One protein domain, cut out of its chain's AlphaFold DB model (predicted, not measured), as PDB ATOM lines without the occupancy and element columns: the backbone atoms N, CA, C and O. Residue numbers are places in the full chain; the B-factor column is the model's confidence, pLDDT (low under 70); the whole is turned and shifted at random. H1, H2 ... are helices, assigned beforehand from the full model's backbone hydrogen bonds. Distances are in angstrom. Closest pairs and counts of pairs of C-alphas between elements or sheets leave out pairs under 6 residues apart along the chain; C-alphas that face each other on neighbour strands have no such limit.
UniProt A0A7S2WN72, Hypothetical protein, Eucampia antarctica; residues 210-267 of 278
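Overview. This is residues 210 to 267 of the 278 residues of the protein "Hypothetical protein" of Eucampia antarctica (UniProt A0A7S2WN72). The model is a long helical hairpin, with H1 and H2 side by side and running opposite ways, joined at one end by a short link. From the far end of H2 the stretch of residues 255 to 261 folds back toward the joined end, where the small helix H3, a single short piece of four residues, lies near the beginning of H2. The printed part has 58 residues with three named helices, in the order H1, H2, H3, and no named strand; the class is all helix. The whole is compact, with a radius of gyration of the C-alphas of 11.4 A, and its outline is elongated, spanning 35 by 19 by 18 A.

Along the chain. H1 is residues 210 to 229, the longest helix with 20 residues, and measures 28.5 A from first to last C-alpha. It begins at C-alpha 210 at (113.897, 115.399, 94.213) and ends at C-alpha 229 at (113.647, 87.243, 89.963). After six residues comes H2, residues 236 to 254, with 19 residues and 25.9 A from first to last C-alpha; C-alpha 254 is at (110.178, 111.243, 76.733). Seven residues further on, H3 is residues 262 to 265, and C-alpha 265 is at (100.895, 96.417, 90.788).

Arrangement. H1 and H2 form a helical hairpin and touch, with 15 pairs of C-alphas within 8 A. Their closest C-alphas are those of Tyr 227 and Leu 241, 5.4 A apart. H1 touches H2 with residues 220 to 227 alone. The two run opposite ways at a shallow tilt of 28 degrees, and their centres are 10.9 A apart. H2 and H3 are close but not clearly touching: their closest C-alphas, those of Glu 237 and Leu 264, are 7.9 A apart. H1 and H3 are apart. Every O i to N i+4 pair is within hydrogen-bond range in H1, and 13 of 15 are in H2; H3 is too short for such a pair, and its one O i to N i+3 pair is within range.

Size, cuts and confidence. The two C-alphas farthest apart are those of Ala 210 and Asn 234, at 36.3 A, while the first and last printed C-alphas, those of Ala 210 and Glu 267, are 24.5 A apart. The printed part runs from residue 210 to 267 and has no cut. The links from H1 to H2 and from H2 to H3 are both short, and no link is long. The mean pLDDT of the printed part is 74.5. It is under 70 at 19 residues, namely residues 210 to 212, residue 231, residues 250 to 260 and residues 264 to 267.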
ATOM      1  N   ALA A 210     112.914 116.345  93.686       64.06
ATOM      2  CA  ALA A 210     113.897 115.399  94.213       64.06
ATOM      3  C   ALA A 210     113.226 114.158  94.820       64.06
ATOM      4  O   ALA A 210     113.687 113.029  94.624       64.06
ATOM      5  N   LYS A 211     112.110 114.344  95.534       67.81
ATOM      6  CA  LYS A 211     111.316 113.243  96.083       67.81
ATOM      7  C   LYS A 211     110.688 112.406  94.970       67.81
ATOM      8  O   LYS A 211     110.790 111.186  95.032       67.81
ATOM      9  N   HIS A 212     110.098 113.033  93.954       69.50
ATOM     10  CA  HIS A 212     109.523 112.349  92.797       69.50
ATOM     11  C   HIS A 212     110.581 111.578  92.011       69.50
ATOM     12  O   HIS A 212     110.359 110.417  91.683       69.50
ATOM     13  N   MET A 213     111.758 112.167  91.790       71.44
ATOM     14  CA  MET A 213     112.903 111.494  91.177       71.44
ATOM     15  C   MET A 213     113.373 110.303  92.015       71.44
ATOM     16  O   MET A 213     113.642 109.235  91.471       71.44
ATOM     17  N   GLY A 214     113.427 110.447  93.343       74.81
ATOM     18  CA  GLY A 214     113.772 109.356  94.253       74.81
ATOM     19  C   GLY A 214     112.739 108.225  94.261       74.81
ATOM     20  O   GLY A 214     113.107 107.052  94.226       74.81
ATOM     21  N   GLU A 215     111.447 108.553  94.281       75.44
ATOM     22  CA  GLU A 215     110.349 107.583  94.176       75.44
ATOM     23  C   GLU A 215     110.373 106.861  92.825       75.44
ATOM     24  O   GLU A 215     110.256 105.638  92.778       75.44
ATOM     25  N   TYR A 216     110.617 107.594  91.741       76.62
ATOM     26  CA  TYR A 216     110.736 107.049  90.397       76.62
ATOM     27  C   TYR A 216     111.968 106.144  90.231       76.62
ATOM     28  O   TYR A 216     111.852 105.046  89.688       76.62
ATOM     29  N   ALA A 217     113.132 106.539  90.758       77.62
ATOM     30  CA  ALA A 217     114.342 105.717  90.732       77.62
ATOM     31  C   ALA A 217     114.139 104.395  91.480       77.62
ATOM     32  O   ALA A 217     114.467 103.324  90.960       77.62
ATOM     33  N   ARG A 218     113.520 104.457  92.666       81.62
ATOM     34  CA  ARG A 218     113.117 103.249  93.386       81.62
ATOM     35  C   ARG A 218     112.173 102.420  92.501       81.62
ATOM     36  O   ARG A 218     112.361 101.209  92.394       81.62
ATOM     37  N   PHE A 219     111.166 103.027  91.861       79.38
ATOM     38  CA  PHE A 219     110.166 102.315  91.047       79.38
ATOM     39  C   PHE A 219     110.785 101.517  89.910       79.38
ATOM     40  O   PHE A 219     110.488 100.328  89.752       79.38
ATOM     41  N   VAL A 220     111.716 102.137  89.193       82.25
ATOM     42  CA  VAL A 220     112.524 101.477  88.167       82.25
ATOM     43  C   VAL A 220     113.306 100.296  88.762       82.25
ATOM     44  O   VAL A 220     113.311  99.208  88.183       82.25
ATOM     45  N   GLU A 221     113.909 100.465  89.942       85.06
ATOM     46  CA  GLU A 221     114.661  99.404  90.619       85.06
ATOM     47  C   GLU A 221     113.774  98.222  91.048       85.06
ATOM     48  O   GLU A 221     114.130  97.061  90.827       85.06
ATOM     49  N   SER A 222     112.597  98.481  91.622       83.81
ATOM     50  CA  SER A 222     111.661  97.423  92.017       83.81
ATOM     51  C   SER A 222     111.138  96.641  90.812       83.81
ATOM     52  O   SER A 222     111.039  95.416  90.890       83.81
ATOM     53  N   LEU A 223     110.850  97.317  89.691       84.25
ATOM     54  CA  LEU A 223     110.469  96.657  88.438       84.25
ATOM     55  C   LEU A 223     111.587  95.747  87.921       84.25
ATOM     56  O   LEU A 223     111.325  94.603  87.551       84.25
ATOM     57  N   TYR A 224     112.837  96.216  87.953       85.94
ATOM     58  CA  TYR A 224     113.993  95.416  87.553       85.94
ATOM     59  C   TYR A 224     114.183  94.178  88.439       85.94
ATOM     60  O   TYR A 224     114.391  93.070  87.939       85.94
ATOM     61  N   ARG A 225     114.070  94.335  89.764       86.75
ATOM     62  CA  ARG A 225     114.160  93.217  90.719       86.75
ATOM     63  C   ARG A 225     113.044  92.192  90.499       86.75
ATOM     64  O   ARG A 225     113.313  90.995  90.513       86.75
ATOM     65  N   ALA A 226     111.810  92.642  90.273       84.38
ATOM     66  CA  ALA A 226     110.679  91.757  89.988       84.38
ATOM     67  C   ALA A 226     110.858  91.000  88.660       84.38
ATOM     68  O   ALA A 226     110.624  89.793  88.610       84.38
ATOM     69  N   TYR A 227     111.332  91.686  87.615       83.50
ATOM     70  CA  TYR A 227     111.642  91.089  86.315       83.50
ATOM     71  C   TYR A 227     112.740  90.017  86.416       83.50
ATOM     72  O   TYR A 227     112.547  88.881  85.993       83.50
ATOM     73  N   THR A 228     113.881  90.351  87.026       84.31
ATOM     74  CA  THR A 228     115.045  89.448  87.122       84.31
ATOM     75  C   THR A 228     114.798  88.223  88.002       84.31
ATOM     76  O   THR A 228     115.347  87.157  87.734       84.31
ATOM     77  N   LYS A 229     113.949  88.339  89.031       86.12
ATOM     78  CA  LYS A 229     113.647  87.243  89.963       86.12
ATOM     79  C   LYS A 229     112.840  86.104  89.330       86.12
ATOM     80  O   LYS A 229     112.920  84.981  89.821       86.12
ATOM     81  N   ARG A 230     112.053  86.369  88.283       79.69
ATOM     82  CA  ARG A 230     111.111  85.383  87.727       79.69
ATOM     83  C   ARG A 230     111.756  84.349  86.800       79.69
ATOM     84  O   ARG A 230     111.181  83.281  86.635       79.69
ATOM     85  N   GLY A 231     112.969  84.595  86.299       65.25
ATOM     86  CA  GLY A 231     113.857  83.589  85.689       65.25
ATOM     87  C   GLY A 231     113.414  82.983  84.345       65.25
ATOM     88  O   GLY A 231     114.276  82.659  83.532       65.25
ATOM     89  N   ASP A 232     112.110  82.865  84.077       81.94
ATOM     90  CA  ASP A 232     111.554  82.382  82.813       81.94
ATOM     91  C   ASP A 232     111.210  83.548  81.882       81.94
ATOM     92  O   ASP A 232     110.240  84.279  82.067       81.94
ATOM     93  N   ILE A 233     112.020  83.708  80.839       73.06
ATOM     94  CA  ILE A 233     111.923  84.813  79.878       73.06
ATOM     95  C   ILE A 233     110.651  84.701  79.009       73.06
ATOM     96  O   ILE A 233     110.222  85.696  78.423       73.06
ATOM     97  N   ASN A 234     110.032  83.518  78.933       80.62
ATOM     98  CA  ASN A 234     108.834  83.282  78.125       80.62
ATOM     99  C   ASN A 234     107.526  83.420  78.916       80.62
ATOM    100  O   ASN A 234     106.448  83.390  78.317       80.62
ATOM    101  N   ASP A 235     107.598  83.590  80.237       87.38
ATOM    102  CA  ASP A 235     106.423  83.823  81.068       87.38
ATOM    103  C   ASP A 235     105.776  85.183  80.744       87.38
ATOM    104  O   ASP A 235     106.437  86.219  80.617       87.38
ATOM    105  N   LYS A 236     104.444  85.192  80.614       84.31
ATOM    106  CA  LYS A 236     103.673  86.375  80.205       84.31
ATOM    107  C   LYS A 236     103.847  87.530  81.193       84.31
ATOM    108  O   LYS A 236     103.938  88.687  80.775       84.31
ATOM    109  N   GLU A 237     103.906  87.231  82.487       81.94
ATOM    110  CA  GLU A 237     104.086  88.236  83.535       81.94
ATOM    111  C   GLU A 237     105.519  88.783  83.533       81.94
ATOM    112  O   GLU A 237     105.721  89.992  83.660       81.94
ATOM    113  N   THR A 238     106.508  87.931  83.266       84.44
ATOM    114  CA  THR A 238     107.911  88.328  83.076       84.44
ATOM    115  C   THR A 238     108.089  89.245  81.862       84.44
ATOM    116  O   THR A 238     108.736  90.290  81.964       84.44
ATOM    117  N   ILE A 239     107.438  88.941  80.734       83.06
ATOM    118  CA  ILE A 239     107.409  89.820  79.550       83.06
ATOM    119  C   ILE A 239     106.732  91.159  79.881       83.06
ATOM    120  O   ILE A 239     107.203  92.216  79.450       83.06
ATOM    121  N   SER A 240     105.638  91.133  80.647       83.38
ATOM    122  CA  SER A 240     104.911  92.334  81.081       83.38
ATOM    123  C   SER A 240     105.780  93.236  81.966       83.38
ATOM    124  O   SER A 240     105.908  94.430  81.688       83.38
ATOM    125  N   LEU A 241     106.478  92.665  82.954       84.38
ATOM    126  CA  LEU A 241     107.428  93.382  83.813       84.38
ATOM    127  C   LEU A 241     108.619  93.936  83.023       84.38
ATOM    128  O   LEU A 241     109.010  95.079  83.241       84.38
ATOM    129  N   GLY A 242     109.157  93.176  82.064       82.31
ATOM    130  CA  GLY A 242     110.236  93.641  81.190       82.31
ATOM    131  C   GLY A 242     109.821  94.833  80.318       82.31
ATOM    132  O   GLY A 242     110.577  95.798  80.172       82.31
ATOM    133  N   ARG A 243     108.592  94.820  79.782       83.94
ATOM    134  CA  ARG A 243     108.019  95.961  79.043       83.94
ATOM    135  C   ARG A 243     107.788  97.162  79.953       83.94
ATOM    136  O   ARG A 243     108.159  98.269  79.576       83.94
ATOM    137  N   ALA A 244     107.231  96.944  81.142       80.94
ATOM    138  CA  ALA A 244     107.008  97.996  82.124       80.94
ATOM    139  C   ALA A 244     108.323  98.642  82.579       80.94
ATOM    140  O   ALA A 244     108.407  99.862  82.633       80.94
ATOM    141  N   PHE A 245     109.371  97.850  82.820       84.06
ATOM    142  CA  PHE A 245     110.712  98.338  83.143       84.06
ATOM    143  C   PHE A 245     111.308  99.183  82.011       84.06
ATOM    144  O   PHE A 245     111.796 100.287  82.254       84.06
ATOM    145  N   LYS A 246     111.217  98.707  80.764       82.81
ATOM    146  CA  LYS A 246     111.677  99.466  79.594       82.81
ATOM    147  C   LYS A 246     110.929 100.797  79.456       82.81
ATOM    148  O   LYS A 246     111.562 101.840  79.341       82.81
ATOM    149  N   CYS A 247     109.598 100.768  79.529       76.06
ATOM    150  CA  CYS A 247     108.778 101.978  79.497       76.06
ATOM    151  C   CYS A 247     109.099 102.915  80.664       76.06
ATOM    152  O   CYS A 247     109.150 104.121  80.460       76.06
ATOM    153  N   ALA A 248     109.350 102.373  81.860       77.62
ATOM    154  CA  ALA A 248     109.762 103.164  83.004       77.62
ATOM    155  C   ALA A 248     111.050 103.914  82.673       77.62
ATOM    156  O   ALA A 248     111.014 105.124  82.762       77.62
ATOM    157  N   ILE A 249     112.114 103.269  82.181       78.38
ATOM    158  CA  ILE A 249     113.362 103.944  81.764       78.38
ATOM    159  C   ILE A 249     113.119 105.034  80.707       78.38
ATOM    160  O   ILE A 249     113.738 106.098  80.754       78.38
ATOM    161  N   ASP A 250     112.224 104.776  79.755       68.94
ATOM    162  CA  ASP A 250     111.962 105.691  78.641       68.94
ATOM    163  C   ASP A 250     111.141 106.930  79.059       68.94
ATOM    164  O   ASP A 250     111.272 107.984  78.432       68.94
ATOM    165  N   ILE A 251     110.369 106.869  80.154       66.50
ATOM    166  CA  ILE A 251     109.639 108.034  80.700       66.50
ATOM    167  C   ILE A 251     110.593 109.157  81.104       66.50
ATOM    168  O   ILE A 251     110.298 110.318  80.836       66.50
ATOM    169  N   GLY A 252     111.758 108.834  81.668       56.47
ATOM    170  CA  GLY A 252     112.766 109.834  82.021       56.47
ATOM    171  C   GLY A 252     113.318 110.590  80.807       56.47
ATOM    172  O   GLY A 252     113.877 111.670  80.964       56.47
ATOM    173  N   LYS A 253     113.145 110.048  79.593       52.16
ATOM    174  CA  LYS A 253     113.611 110.649  78.334       52.16
ATOM    175  C   LYS A 253     112.502 111.342  77.543       52.16
ATOM    176  O   LYS A 253     112.787 112.277  76.799       52.16
ATOM    177  N   HIS A 254     111.261 110.861  77.647       39.91
ATOM    178  CA  HIS A 254     110.178 111.243  76.733       39.91
ATOM    179  C   HIS A 254     108.844 111.592  77.423       39.91
ATOM    180  O   HIS A 254     107.913 112.018  76.742       39.91
ATOM    181  N   GLY A 255     108.738 111.438  78.748       50.22
ATOM    182  CA  GLY A 255     107.466 111.486  79.480       50.22
ATOM    183  C   GLY A 255     106.556 110.279  79.176       50.22
ATOM    184  O   GLY A 255     106.817 109.508  78.255       50.22
ATOM    185  N   GLY A 256     105.483 110.080  79.956       52.62
ATOM    186  CA  GLY A 256     104.467 109.046  79.685       52.62
ATOM    187  C   GLY A 256     104.001 108.236  80.902       52.62
ATOM    188  O   GLY A 256     104.310 108.576  82.039       52.62
ATOM    189  N   ARG A 257     103.236 107.163  80.642       59.97
ATOM    190  CA  ARG A 257     102.660 106.246  81.648       59.97
ATOM    191  C   ARG A 257     103.248 104.842  81.517       59.97
ATOM    192  O   ARG A 257     103.469 104.388  80.394       59.97
ATOM    193  N   VAL A 258     103.438 104.125  82.630       59.34
ATOM    194  CA  VAL A 258     103.876 102.713  82.609       59.34
ATOM    195  C   VAL A 258     102.667 101.778  82.675       59.34
ATOM    196  O   VAL A 258     102.028 101.674  83.724       59.34
ATOM    197  N   PRO A 259     102.331 101.057  81.592       62.50
ATOM    198  CA  PRO A 259     101.258 100.077  81.635       62.50
ATOM    199  C   PRO A 259     101.715  98.837  82.416       62.50
ATOM    200  O   PRO A 259     102.612  98.118  81.987       62.50
ATOM    201  N   LEU A 260     101.072  98.580  83.557       65.94
ATOM    202  CA  LEU A 260     101.269  97.371  84.362       65.94
ATOM    203  C   LEU A 260      99.911  96.756  84.739       65.94
ATOM    204  O   LEU A 260      98.996  97.489  85.140       65.94
ATOM    205  N   GLU A 261      99.782  95.430  84.608       73.81
ATOM    206  CA  GLU A 261      98.569  94.682  84.976       73.81
ATOM    207  C   GLU A 261      98.278  94.798  86.481       73.81
ATOM    208  O   GLU A 261      99.188  94.881  87.306       73.81
ATOM    209  N   GLN A 262      96.996  94.814  86.853       70.69
ATOM    210  CA  GLN A 262      96.565  95.140  88.216       70.69
ATOM    211  C   GLN A 262      97.102  94.163  89.275       70.69
ATOM    212  O   GLN A 262      97.457  94.606  90.363       70.69
ATOM    213  N   ALA A 263      97.222  92.874  88.942       71.94
ATOM    214  CA  ALA A 263      97.800  91.866  89.833       71.94
ATOM    215  C   ALA A 263      99.277  92.159  90.157       71.94
ATOM    216  O   ALA A 263      99.686  92.095  91.311       71.94
ATOM    217  N   LEU A 264     100.046  92.592  89.155       69.50
ATOM    218  CA  LEU A 264     101.470  92.894  89.298       69.50
ATOM    219  C   LEU A 264     101.719  94.205  90.050       69.50
ATOM    220  O   LEU A 264     102.749  94.348  90.697       69.50
ATOM    221  N   ARG A 265     100.776  95.158  90.026       65.75
ATOM    222  CA  ARG A 265     100.895  96.417  90.788       65.75
ATOM    223  C   ARG A 265     100.982  96.186  92.294       65.75
ATOM    224  O   ARG A 265     101.698  96.922  92.960       65.75
ATOM    225  N   ALA A 266     100.285  95.176  92.812       68.75
ATOM    226  CA  ALA A 266     100.304  94.838  94.235       68.75
ATOM    227  C   ALA A 266     101.645  94.230  94.691       68.75
ATOM    228  O   ALA A 266     101.959  94.254  95.879       68.75
ATOM    229  N   GLU A 267     102.444  93.704  93.757       68.62
ATOM    230  CA  GLU A 267     103.751  93.093  94.033       68.62
ATOM    231  C   GLU A 267     104.898  94.113  94.049       68.62
ATOM    232  O   GLU A 267     105.983  93.814  94.552       68.62
TER     233      GLU A 267